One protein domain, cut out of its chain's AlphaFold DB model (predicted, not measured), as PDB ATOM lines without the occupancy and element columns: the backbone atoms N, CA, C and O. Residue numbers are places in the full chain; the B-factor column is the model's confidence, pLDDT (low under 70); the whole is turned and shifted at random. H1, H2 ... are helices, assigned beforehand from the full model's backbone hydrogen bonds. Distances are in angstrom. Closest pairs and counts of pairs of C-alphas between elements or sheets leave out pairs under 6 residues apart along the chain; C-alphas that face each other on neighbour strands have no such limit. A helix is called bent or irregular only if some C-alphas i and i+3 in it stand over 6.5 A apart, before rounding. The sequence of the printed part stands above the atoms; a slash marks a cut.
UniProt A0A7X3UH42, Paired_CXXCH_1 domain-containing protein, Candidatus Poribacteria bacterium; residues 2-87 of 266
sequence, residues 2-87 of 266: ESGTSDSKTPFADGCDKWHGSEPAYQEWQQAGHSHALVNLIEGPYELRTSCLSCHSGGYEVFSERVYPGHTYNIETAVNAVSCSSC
ATOM      1  N   GLU A   2      28.752  66.721  30.311       28.50
ATOM      2  CA  GLU A   2      29.806  67.570  30.858       28.50
ATOM      3  C   GLU A   2      31.159  66.856  30.823       28.50
ATOM      4  O   GLU A   2      31.320  65.757  31.351       28.50
ATOM      5  N   SER A   3      32.134  67.501  30.186       35.03
ATOM      6  CA  SER A   3      33.550  67.177  30.291       35.03
ATOM      7  C   SER A   3      34.046  67.624  31.667       35.03
ATOM      8  O   SER A   3      34.393  68.791  31.862       35.03
ATOM      9  N   GLY A   4      34.046  66.704  32.629       27.02
ATOM     10  CA  GLY A   4      34.639  66.915  33.946       27.02
ATOM     11  C   GLY A   4      36.157  67.029  33.843       27.02
ATOM     12  O   GLY A   4      36.869  66.035  33.940       27.02
ATOM     13  N   THR A   5      36.656  68.245  33.642       38.66
ATOM     14  CA  THR A   5      38.050  68.596  33.924       38.66
ATOM     15  C   THR A   5      38.186  68.731  35.438       38.66
ATOM     16  O   THR A   5      37.876  69.763  36.026       38.66
ATOM     17  N   SER A   6      38.595  67.644  36.094       35.47
ATOM     18  CA  SER A   6      39.033  67.683  37.490       35.47
ATOM     19  C   SER A   6      40.379  68.406  37.549       35.47
ATOM     20  O   SER A   6      41.442  67.799  37.432       35.47
ATOM     21  N   ASP A   7      40.327  69.731  37.669       42.28
ATOM     22  CA  ASP A   7      41.476  70.604  37.909       42.28
ATOM     23  C   ASP A   7      41.902  70.488  39.387       42.28
ATOM     24  O   ASP A   7      41.847  71.439  40.164       42.28
ATOM     25  N   SER A   8      42.295  69.288  39.822       40.81
ATOM     26  CA  SER A   8      43.023  69.123  41.078       40.81
ATOM     27  C   SER A   8      44.505  69.346  40.785       40.81
ATOM     28  O   SER A   8      45.242  68.404  40.490       40.81
ATOM     29  N   LYS A   9      44.955  70.606  40.826       51.81
ATOM     30  CA  LYS A   9      46.383  70.962  40.743       51.81
ATOM     31  C   LYS A   9      47.099  70.517  42.014       51.81
ATOM     32  O   LYS A   9      47.425  71.314  42.887       51.81
ATOM     33  N   THR A  10      47.314  69.216  42.132       65.88
ATOM     34  CA  THR A  10      48.292  68.657  43.056       65.88
ATOM     35  C   THR A  10      49.669  69.245  42.715       65.88
ATOM     36  O   THR A  10      50.049  69.267  41.540       65.88
ATOM     37  N   PRO A  11      50.437  69.744  43.701       66.88
ATOM     38  CA  PRO A  11      51.771  70.293  43.453       66.88
ATOM     39  C   PRO A  11      52.775  69.219  43.014       66.88
ATOM     40  O   PRO A  11      53.904  69.544  42.655       66.88
ATOM     41  N   PHE A  12      52.379  67.947  43.071       76.44
ATOM     42  CA  PHE A  12      53.243  66.817  42.788       76.44
ATOM     43  C   PHE A  12      53.250  66.414  41.316       76.44
ATOM     44  O   PHE A  12      54.178  65.716  40.931       76.44
ATOM     45  N   ALA A  13      52.268  66.834  40.508       81.56
ATOM     46  CA  ALA A  13      52.163  66.410  39.111       81.56
ATOM     47  C   ALA A  13      53.382  66.847  38.282       81.56
ATOM     48  O   ALA A  13      53.742  68.028  38.259       81.56
ATOM     49  N   ASP A  14      53.986  65.892  37.576       84.00
ATOM     50  CA  ASP A  14      55.047  66.165  36.614       84.00
ATOM     51  C   ASP A  14      54.514  67.008  35.440       84.00
ATOM     52  O   ASP A  14      53.330  66.969  35.100       84.00
ATOM     53  N   GLY A  15      55.386  67.813  34.837       87.38
ATOM     54  CA  GLY A  15      55.039  68.752  33.765       87.38
ATOM     55  C   GLY A  15      55.887  68.596  32.509       87.38
ATOM     56  O   GLY A  15      55.920  69.518  31.690       87.38
ATOM     57  N   CYS A  16      56.619  67.484  32.379       89.12
ATOM     58  CA  CYS A  16      57.494  67.225  31.236       89.12
ATOM     59  C   CYS A  16      56.742  67.221  29.897       89.12
ATOM     60  O   CYS A  16      57.275  67.715  28.907       89.12
ATOM     61  N   ASP A  17      55.501  66.739  29.863       90.31
ATOM     62  CA  ASP A  17      54.644  66.671  28.672       90.31
ATOM     63  C   ASP A  17      54.381  68.043  28.028       90.31
ATOM     64  O   ASP A  17      54.284  68.154  26.807       90.31
ATOM     65  N   LYS A  18      54.353  69.116  28.825       91.62
ATOM     66  CA  LYS A  18      54.135  70.486  28.330       91.62
ATOM     67  C   LYS A  18      55.199  70.940  27.334       91.62
ATOM     68  O   LYS A  18      54.907  71.769  26.477       91.62
ATOM     69  N   TRP A  19      56.419  70.421  27.463       91.56
ATOM     70  CA  TRP A  19      57.565  70.806  26.633       91.56
ATOM     71  C   TRP A  19      58.089  69.652  25.777       91.56
ATOM     72  O   TRP A  19      58.551  69.889  24.666       91.56
ATOM     73  N   HIS A  20      57.972  68.416  26.267       90.81
ATOM     74  CA  HIS A  20      58.481  67.204  25.619       90.81
ATOM     75  C   HIS A  20      57.368  66.302  25.066       90.81
ATOM     76  O   HIS A  20      57.647  65.223  24.555       90.81
ATOM     77  N   GLY A  21      56.100  66.724  25.122       89.88
ATOM     78  CA  GLY A  21      54.953  65.893  24.743       89.88
ATOM     79  C   GLY A  21      54.937  65.450  23.279       89.88
ATOM     80  O   GLY A  21      54.389  64.401  22.958       89.88
ATOM     81  N   SER A  22      55.558  66.208  22.373       89.00
ATOM     82  CA  SER A  22      55.680  65.835  20.958       89.00
ATOM     83  C   SER A  22      56.919  64.992  20.647       89.00
ATOM     84  O   SER A  22      57.122  64.614  19.495       89.00
ATOM     85  N   GLU A  23      57.794  64.745  21.624       88.31
ATOM     86  CA  GLU A  23      59.017  63.982  21.392       88.31
ATOM     87  C   GLU A  23      58.727  62.478  21.284       88.31
ATOM     88  O   GLU A  23      57.876  61.965  22.017       88.31
ATOM     89  N   PRO A  24      59.479  61.735  20.448       87.94
ATOM     90  CA  PRO A  24      59.335  60.283  20.347       87.94
ATOM     91  C   PRO A  24      59.436  59.566  21.701       87.94
ATOM     92  O   PRO A  24      58.642  58.674  21.969       87.94
ATOM     93  N   ALA A  25      60.339  60.019  22.586       88.81
ATOM     94  CA  ALA A  25      60.476  59.515  23.960       88.81
ATOM     95  C   ALA A  25      59.140  59.472  24.699       88.81
ATOM     96  O   ALA A  25      58.800  58.476  25.332       88.81
ATOM     97  N   TYR A  26      58.408  60.584  24.647       91.31
ATOM     98  CA  TYR A  26      57.169  60.734  25.385       91.31
ATOM     99  C   TYR A  26      56.083  59.837  24.793       91.31
ATOM    100  O   TYR A  26      55.407  59.126  25.533       91.31
ATOM    101  N   GLN A  27      55.971  59.804  23.464       90.94
ATOM    102  CA  GLN A  27      55.007  58.960  22.756       90.94
ATOM    103  C   GLN A  27      55.246  57.462  23.009       90.94
ATOM    104  O   GLN A  27      54.299  56.705  23.219       90.94
ATOM    105  N   GLU A  28      56.507  57.030  23.041       91.31
ATOM    106  CA  GLU A  28      56.889  55.659  23.395       91.31
ATOM    107  C   GLU A  28      56.609  55.353  24.872       91.31
ATOM    108  O   GLU A  28      56.012  54.323  25.190       91.31
ATOM    109  N   TRP A  29      56.990  56.263  25.777       93.69
ATOM    110  CA  TRP A  29      56.770  56.110  27.216       93.69
ATOM    111  C   TRP A  29      55.287  55.975  27.560       93.69
ATOM    112  O   TRP A  29      54.940  55.164  28.416       93.69
ATOM    113  N   GLN A  30      54.402  56.708  26.875       93.38
ATOM    114  CA  GLN A  30      52.955  56.604  27.082       93.38
ATOM    115  C   GLN A  30      52.443  55.170  26.913       93.38
ATOM    116  O   GLN A  30      51.505  54.779  27.604       93.38
ATOM    117  N   GLN A  31      53.079  54.374  26.053       91.69
ATOM    118  CA  GLN A  31      52.718  52.980  25.792       91.69
ATOM    119  C   GLN A  31      53.466  51.982  26.693       91.69
ATOM    120  O   GLN A  31      53.158  50.791  26.686       91.69
ATOM    121  N   ALA A  32      54.449  52.440  27.468       93.62
ATOM    122  CA  ALA A  32      55.255  51.588  28.326       93.62
ATOM    123  C   ALA A  32      54.542  51.226  29.640       93.62
ATOM    124  O   ALA A  32      53.651  51.921  30.126       93.62
ATOM    125  N   GLY A  33      55.008  50.162  30.299       93.75
ATOM    126  CA  GLY A  33      54.523  49.805  31.639       93.75
ATOM    127  C   GLY A  33      54.776  50.898  32.689       93.75
ATOM    128  O   GLY A  33      54.011  51.026  33.641       93.75
ATOM    129  N   HIS A  34      55.809  51.728  32.497       95.50
ATOM    130  CA  HIS A  34      56.154  52.824  33.404       95.50
ATOM    131  C   HIS A  34      55.077  53.914  33.493       95.50
ATOM    132  O   HIS A  34      54.825  54.397  34.598       95.50
ATOM    133  N   SER A  35      54.390  54.252  32.393       95.19
ATOM    134  CA  SER A  35      53.290  55.233  32.407       95.19
ATOM    135  C   SER A  35      52.046  54.731  33.147       95.19
ATOM    136  O   SER A  35      51.242  55.529  33.618       95.19
ATOM    137  N   HIS A  36      51.929  53.413  33.322       94.62
ATOM    138  CA  HIS A  36      50.812  52.754  33.998       94.62
ATOM    139  C   HIS A  36      51.176  52.243  35.403       94.62
ATOM    140  O   HIS A  36      50.326  51.685  36.095       94.62
ATOM    141  N   ALA A  37      52.425  52.420  35.849       94.25
ATOM    142  CA  ALA A  37      52.954  51.780  37.057       94.25
ATOM    143  C   ALA A  37      52.168  52.115  38.336       94.25
ATOM    144  O   ALA A  37      51.963  51.230  39.170       94.25
ATOM    145  N   LEU A  38      51.714  53.366  38.474       93.94
ATOM    146  CA  LEU A  38      50.941  53.820  39.631       93.94
ATOM    147  C   LEU A  38      49.502  53.292  39.599       93.94
ATOM    148  O   LEU A  38      49.020  52.781  40.605       93.94
ATOM    149  N   VAL A  39      48.831  53.373  38.448       92.75
ATOM    150  CA  VAL A  39      47.452  52.879  38.294       92.75
ATOM    151  C   VAL A  39      47.404  51.370  38.526       92.75
ATOM    152  O   VAL A  39      46.609  50.902  39.331       92.75
ATOM    153  N   ASN A  40      48.337  50.620  37.931       92.19
ATOM    154  CA  ASN A  40      48.449  49.174  38.131       92.19
ATOM    155  C   ASN A  40      48.716  48.790  39.592       92.19
ATOM    156  O   ASN A  40      48.326  47.704  40.019       92.19
ATOM    157  N   LEU A  41      49.405  49.652  40.349       90.56
ATOM    158  CA  LEU A  41      49.576  49.461  41.782       90.56
ATOM    159  C   LEU A  41      48.235  49.662  42.500       90.56
ATOM    160  O   LEU A  41      47.783  48.741  43.170       90.56
ATOM    161  N   ILE A  42      47.602  50.829  42.333       90.56
ATOM    162  CA  ILE A  42      46.387  51.240  43.063       90.56
ATOM    163  C   ILE A  42      45.188  50.333  42.760       90.56
ATOM    164  O   ILE A  42      44.458  49.955  43.670       90.56
ATOM    165  N   GLU A  43      44.980  49.993  41.490       91.25
ATOM    166  CA  GLU A  43      43.853  49.168  41.039       91.25
ATOM    167  C   GLU A  43      44.165  47.665  41.097       91.25
ATOM    168  O   GLU A  43      43.291  46.824  40.869       91.25
ATOM    169  N   GLY A  44      45.419  47.309  41.387       87.81
ATOM    170  CA  GLY A  44      45.875  45.930  41.459       87.81
ATOM    171  C   GLY A  44      45.334  45.180  42.684       87.81
ATOM    172  O   GLY A  44      44.981  45.782  43.697       87.81
ATOM    173  N   PRO A  45      45.323  43.836  42.656       83.94
ATOM    174  CA  PRO A  45      44.795  43.001  43.741       83.94
ATOM    175  C   PRO A  45      45.768  42.855  44.931       83.94
ATOM    176  O   PRO A  45      45.781  41.820  45.598       83.94
ATOM    177  N   TYR A  46      46.633  43.842  45.171       81.56
ATOM    178  CA  TYR A  46      47.755  43.745  46.108       81.56
ATOM    179  C   TYR A  46      47.479  44.494  47.413       81.56
ATOM    180  O   TYR A  46      46.753  45.485  47.442       81.56
ATOM    181  N   GLU A  47      48.112  44.056  48.505       84.25
ATOM    182  CA  GLU A  47      48.150  44.852  49.732       84.25
ATOM    183  C   GLU A  47      49.013  46.096  49.493       84.25
ATOM    184  O   GLU A  47      50.226  46.011  49.279       84.25
ATOM    185  N   LEU A  48      48.375  47.262  49.514       85.75
ATOM    186  CA  LEU A  48      49.037  48.530  49.260       85.75
ATOM    187  C   LEU A  48      49.773  49.031  50.498       85.75
ATOM    188  O   LEU A  48      49.208  49.158  51.583       85.75
ATOM    189  N   ARG A  49      51.042  49.387  50.307       85.31
ATOM    190  CA  ARG A  49      51.869  50.055  51.312       85.31
ATOM    191  C   ARG A  49      52.508  51.283  50.694       85.31
ATOM    192  O   ARG A  49      52.876  51.280  49.522       85.31
ATOM    193  N   THR A  50      52.711  52.323  51.494       84.38
ATOM    194  CA  THR A  50      53.382  53.549  51.040       84.38
ATOM    195  C   THR A  50      54.783  53.271  50.485       84.38
ATOM    196  O   THR A  50      55.209  53.952  49.558       84.38
ATOM    197  N   SER A  51      55.480  52.237  50.975       84.75
ATOM    198  CA  SER A  51      56.791  51.830  50.447       84.75
ATOM    199  C   SER A  51      56.752  51.346  48.991       84.75
ATOM    200  O   SER A  51      57.765  51.453  48.299       84.75
ATOM    201  N   CYS A  52      55.603  50.883  48.481       88.00
ATOM    202  CA  CYS A  52      55.441  50.487  47.077       88.00
ATOM    203  C   CYS A  52      55.630  51.670  46.113       88.00
ATOM    204  O   CYS A  52      56.089  51.488  44.985       88.00
ATOM    205  N   LEU A  53      55.341  52.894  46.564       89.69
ATOM    206  CA  LEU A  53      55.478  54.103  45.749       89.69
ATOM    207  C   LEU A  53      56.933  54.408  45.372       89.69
ATOM    208  O   LEU A  53      57.147  55.071  44.364       89.69
ATOM    209  N   SER A  54      57.918  53.874  46.106       88.12
ATOM    210  CA  SER A  54      59.347  54.031  45.784       88.12
ATOM    211  C   SER A  54      59.712  53.575  44.371       88.12
ATOM    212  O   SER A  54      60.598  54.154  43.752       88.12
ATOM    213  N   CYS A  55      59.007  52.568  43.848       90.94
ATOM    214  CA  CYS A  55      59.226  52.037  42.504       90.94
ATOM    215  C   CYS A  55      58.067  52.335  41.546       90.94
ATOM    216  O   CYS A  55      58.265  52.305  40.336       90.94
ATOM    217  N   HIS A  56      56.865  52.589  42.067       92.50
ATOM    218  CA  HIS A  56      55.649  52.735  41.260       92.50
ATOM    219  C   HIS A  56      55.226  54.184  41.019       92.50
ATOM    220  O   HIS A  56      54.306  54.411  40.234       92.50
ATOM    221  N   SER A  57      55.867  55.161  41.671       91.88
ATOM    222  CA  SER A  57      55.456  56.557  41.569       91.88
ATOM    223  C   SER A  57      56.620  57.541  41.466       91.88
ATOM    224  O   SER A  57      57.556  57.534  42.267       91.88
ATOM    225  N   GLY A  58      56.549  58.421  40.468       87.88
ATOM    226  CA  GLY A  58      57.518  59.490  40.255       87.88
ATOM    227  C   GLY A  58      57.486  60.529  41.378       87.88
ATOM    228  O   GLY A  58      56.436  61.066  41.738       87.88
ATOM    229  N   GLY A  59      58.660  60.843  41.924       77.19
ATOM    230  CA  GLY A  59      58.816  61.844  42.977       77.19
ATOM    231  C   GLY A  59      58.696  61.309  44.404       77.19
ATOM    232  O   GLY A  59      58.918  62.090  45.324       77.19
ATOM    233  N   TYR A  60      58.440  60.011  44.626       81.38
ATOM    234  CA  TYR A  60      58.410  59.446  45.981       81.38
ATOM    235  C   TYR A  60      59.687  59.760  46.770       81.38
ATOM    236  O   TYR A  60      59.605  60.326  47.853       81.38
ATOM    237  N   GLU A  61      60.875  59.488  46.222       73.31
ATOM    238  CA  GLU A  61      62.150  59.795  46.896       73.31
ATOM    239  C   GLU A  61      62.331  61.300  47.170       73.31
ATOM    240  O   GLU A  61      62.955  61.695  48.149       73.31
ATOM    241  N   VAL A  62      61.746  62.162  46.334       72.31
ATOM    242  CA  VAL A  62      61.857  63.623  46.462       72.31
ATOM    243  C   VAL A  62      60.880  64.178  47.499       72.31
ATOM    244  O   VAL A  62      61.212  65.134  48.201       72.31
ATOM    245  N   PHE A  63      59.674  63.616  47.586       72.50
ATOM    246  CA  PHE A  63      58.572  64.159  48.380       72.50
ATOM    247  C   PHE A  63      58.345  63.419  49.703       72.50
ATOM    248  O   PHE A  63      57.819  64.025  50.630       72.50
ATOM    249  N   SER A  64      58.754  62.153  49.827       68.50
ATOM    250  CA  SER A  64      58.534  61.350  51.043       68.50
ATOM    251  C   SER A  64      59.337  61.845  52.251       68.50
ATOM    252  O   SER A  64      58.842  61.790  53.373       68.50
ATOM    253  N   GLU A  65      60.544  62.377  52.033       63.56
ATOM    254  CA  GLU A  65      61.405  62.914  53.100       63.56
ATOM    255  C   GLU A  65      61.218  64.423  53.335       63.56
ATOM    256  O   GLU A  65      61.672  64.970  54.343       63.56
ATOM    257  N   ARG A  66      60.554  65.131  52.412       61.94
ATOM    258  CA  ARG A  66      60.344  66.579  52.509       61.94
ATOM    259  C   ARG A  66      59.034  66.881  53.219       61.94
ATOM    260  O   ARG A  66      57.958  66.529  52.749       61.94
ATOM    261  N   VAL A  67      59.117  67.628  54.317       55.28
ATOM    262  CA  VAL A  67      57.935  68.174  54.990       55.28
ATOM    263  C   VAL A  67      57.373  69.312  54.137       55.28
ATOM    264  O   VAL A  67      57.822  70.452  54.237       55.28
ATOM    265  N   TYR A  68      56.389  69.011  53.293       63.41
ATOM    266  CA  TYR A  68      55.510  70.024  52.718       63.41
ATOM    267  C   TYR A  68      54.371  70.266  53.718       63.41
ATOM    268  O   TYR A  68      53.587  69.347  53.966       63.41
ATOM    269  N   PRO A  69      54.264  71.455  54.348       62.06
ATOM    270  CA  PRO A  69      53.211  71.716  55.326       62.06
ATOM    271  C   PRO A  69      51.827  71.450  54.722       62.06
ATOM    272  O   PRO A  69      51.441  72.091  53.749       62.06
ATOM    273  N   GLY A  70      51.102  70.481  55.285       64.94
ATOM    274  CA  GLY A  70      49.770  70.081  54.817       64.94
ATOM    275  C   GLY A  70      49.737  69.093  53.643       64.94
ATOM    276  O   GLY A  70      48.644  68.733  53.215       64.94
ATOM    277  N   HIS A  71      50.884  68.620  53.143       66.50
ATOM    278  CA  HIS A  71      50.941  67.677  52.025       66.50
ATOM    279  C   HIS A  71      51.889  66.505  52.322       66.50
ATOM    280  O   HIS A  71      53.103  66.609  52.163       66.50
ATOM    281  N   THR A  72      51.325  65.371  52.737       73.12
ATOM    282  CA  THR A  72      52.053  64.101  52.874       73.12
ATOM    283  C   THR A  72      52.012  63.356  51.547       73.12
ATOM    284  O   THR A  72      50.927  63.211  50.996       73.12
ATOM    285  N   TYR A  73      53.151  62.856  51.062       78.56
ATOM    286  CA  TYR A  73      53.190  61.998  49.877       78.56
ATOM    287  C   TYR A  73      52.915  60.535  50.261       78.56
ATOM    288  O   TYR A  73      53.716  59.888  50.937       78.56
ATOM    289  N   ASN A  74      51.755  60.022  49.861       83.94
ATOM    290  CA  ASN A  74      51.222  58.699  50.193       83.94
ATOM    291  C   ASN A  74      50.368  58.158  49.031       83.94
ATOM    292  O   ASN A  74      50.353  58.739  47.950       83.94
ATOM    293  N   ILE A  75      49.685  57.030  49.231       85.56
ATOM    294  CA  ILE A  75      48.919  56.363  48.167       85.56
ATOM    295  C   ILE A  75      47.792  57.267  47.651       85.56
ATOM    296  O   ILE A  75      47.525  57.291  46.458       85.56
ATOM    297  N   GLU A  76      47.172  58.048  48.534       85.25
ATOM    298  CA  GLU A  76      46.036  58.915  48.219       85.25
ATOM    299  C   GLU A  76      46.438  60.191  47.465       85.25
ATOM    300  O   GLU A  76      45.602  60.829  46.827       85.25
ATOM    301  N   THR A  77      47.706  60.593  47.565       85.56
ATOM    302  CA  THR A  77      48.231  61.854  47.010       85.56
ATOM    303  C   THR A  77      49.239  61.650  45.882       85.56
ATOM    304  O   THR A  77      49.571  62.610  45.179       85.56
ATOM    305  N   ALA A  78      49.728  60.422  45.700       88.50
ATOM    306  CA  ALA A  78      50.567  60.039  44.581       88.50
ATOM    307  C   ALA A  78      49.791  60.199  43.271       88.50
ATOM    308  O   ALA A  78      48.688  59.684  43.110       88.50
ATOM    309  N   VAL A  79      50.386  60.922  42.325       88.19
ATOM    310  CA  VAL A  79      49.750  61.246  41.034       88.19
ATOM    311  C   VAL A  79      50.639  60.975  39.832       88.19
ATOM    312  O   VAL A  79      50.155  60.945  38.704       88.19
ATOM    313  N   ASN A  80      51.935  60.764  40.055       89.12
ATOM    314  CA  ASN A  80      52.864  60.473  38.977       89.12
ATOM    315  C   ASN A  80      53.047  58.971  38.881       89.12
ATOM    316  O   ASN A  80      53.428  58.331  39.861       89.12
ATOM    317  N   ALA A  81      52.889  58.415  37.687       92.44
ATOM    318  CA  ALA A  81      53.493  57.129  37.374       92.44
ATOM    319  C   ALA A  81      55.033  57.243  37.381       92.44
ATOM    320  O   ALA A  81      55.590  58.277  37.761       92.44
ATOM    321  N   VAL A  82      55.746  56.198  36.962       94.56
ATOM    322  CA  VAL A  82      57.195  56.302  36.735       94.56
ATOM    323  C   VAL A  82      57.402  57.180  35.497       94.56
ATOM    324  O   VAL A  82      57.311  56.704  34.368       94.56
ATOM    325  N   SER A  83      57.582  58.483  35.712       91.81
ATOM    326  CA  SER A  83      57.578  59.517  34.673       91.81
ATOM    327  C   SER A  83      58.993  59.912  34.245       91.81
ATOM    328  O   SER A  83      59.991  59.372  34.722       91.81
ATOM    329  N   CYS A  84      59.101  60.878  33.332       92.38
ATOM    330  CA  CYS A  84      60.380  61.386  32.840       92.38
ATOM    331  C   CYS A  84      61.293  61.843  33.990       92.38
ATOM    332  O   CYS A  84      62.482  61.519  33.992       92.38
ATOM    333  N   SER A  85      60.737  62.531  34.996       91.00
ATOM    334  CA  SER A  85      61.489  63.010  36.162       91.00
ATOM    335  C   SER A  85      61.978  61.903  37.105       91.00
ATOM    336  O   SER A  85      62.904  62.140  37.880       91.00
ATOM    337  N   SER A  86      61.448  60.676  37.003       91.69
ATOM    338  CA  SER A  86      62.014  59.508  37.695       91.69
ATOM    339  C   SER A  86      63.422  59.168  37.196       91.69
ATOM    340  O   SER A  86      64.215  58.585  37.933       91.69
ATOM    341  N   CYS A  87      63.737  59.527  35.948       93.12
ATOM    342  CA  CYS A  87      64.999  59.189  35.297       93.12
ATOM    343  C   CYS A  87      65.841  60.409  34.929       93.12
ATOM    344  O   CYS A  87      67.065  60.294  34.913       93.12
TER     345      CYS A  87
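This is residues 2 to 87 of the 266 residues of the protein "Paired_CXXCH_1 domain-containing protein" of Candidatus Poribacteria bacterium (UniProt A0A7X3UH42). Short helices are strung along an open arc, H1 and H2 towards one end and the H3 and H4 hairpin with H5 towards the other, while the unnamed stretch before H6 passes through the middle. Residues 2 to 9 stick out as a free tail. The printed part has 86 residues with six named helices, H1 to H6 in chain order, and no named strand; the class is all helix, though under half of the residues, 37, are in named elements. It is compact, with a radius of gyration of the C-alphas of 13.5 A, and spans 33 by 33 by 28 A.

H1, residues 17 to 20, is close to but not clearly touching H2, residues 24 to 31; the closest C-alphas, of His 20 and Tyr 26, are 6.6 A apart. H3, residues 33 to 42, and H4, residues 50 to 56, form a helical hairpin: they touch at Ala 37 and His 56, closest C-alphas 5.1 A apart, with a shallow tilt of 19 degrees, opposite ways. H4 and H5, residues 60 to 63, only just touch, only at the corner, with 3 pairs of C-alphas within 8 A, the closest Ser 54 and Tyr 60 at 5.5 A. H6, residues 84 to 87, touches no helix. O i to N i+4 pairs are within hydrogen-bond range in 3 of 4 for H2, 4 of 6 for H3 and 1 of 3 for H4, where 4 of 4 O i to N i+3 pairs are; H1, H5 and H6 are too short for an i+4 pair.

H1 begins at C-alpha 17 (54.644, 66.671, 28.672). H2 is 11.3 A long, H3 14.1 A and H4 10.1 A. H3 is irregular, C-alphas 35 and 38 being 7.7 A apart. H6 ends at C-alpha 87 (64.999, 59.189, 35.297).

The farthest C-alphas, of Glu 2 and Glu 65, are 38.9 A apart. The printed part has no cut; H5 to H6 is a long link. pLDDT is under 70 at residues 2 to 11 and 64 to 71.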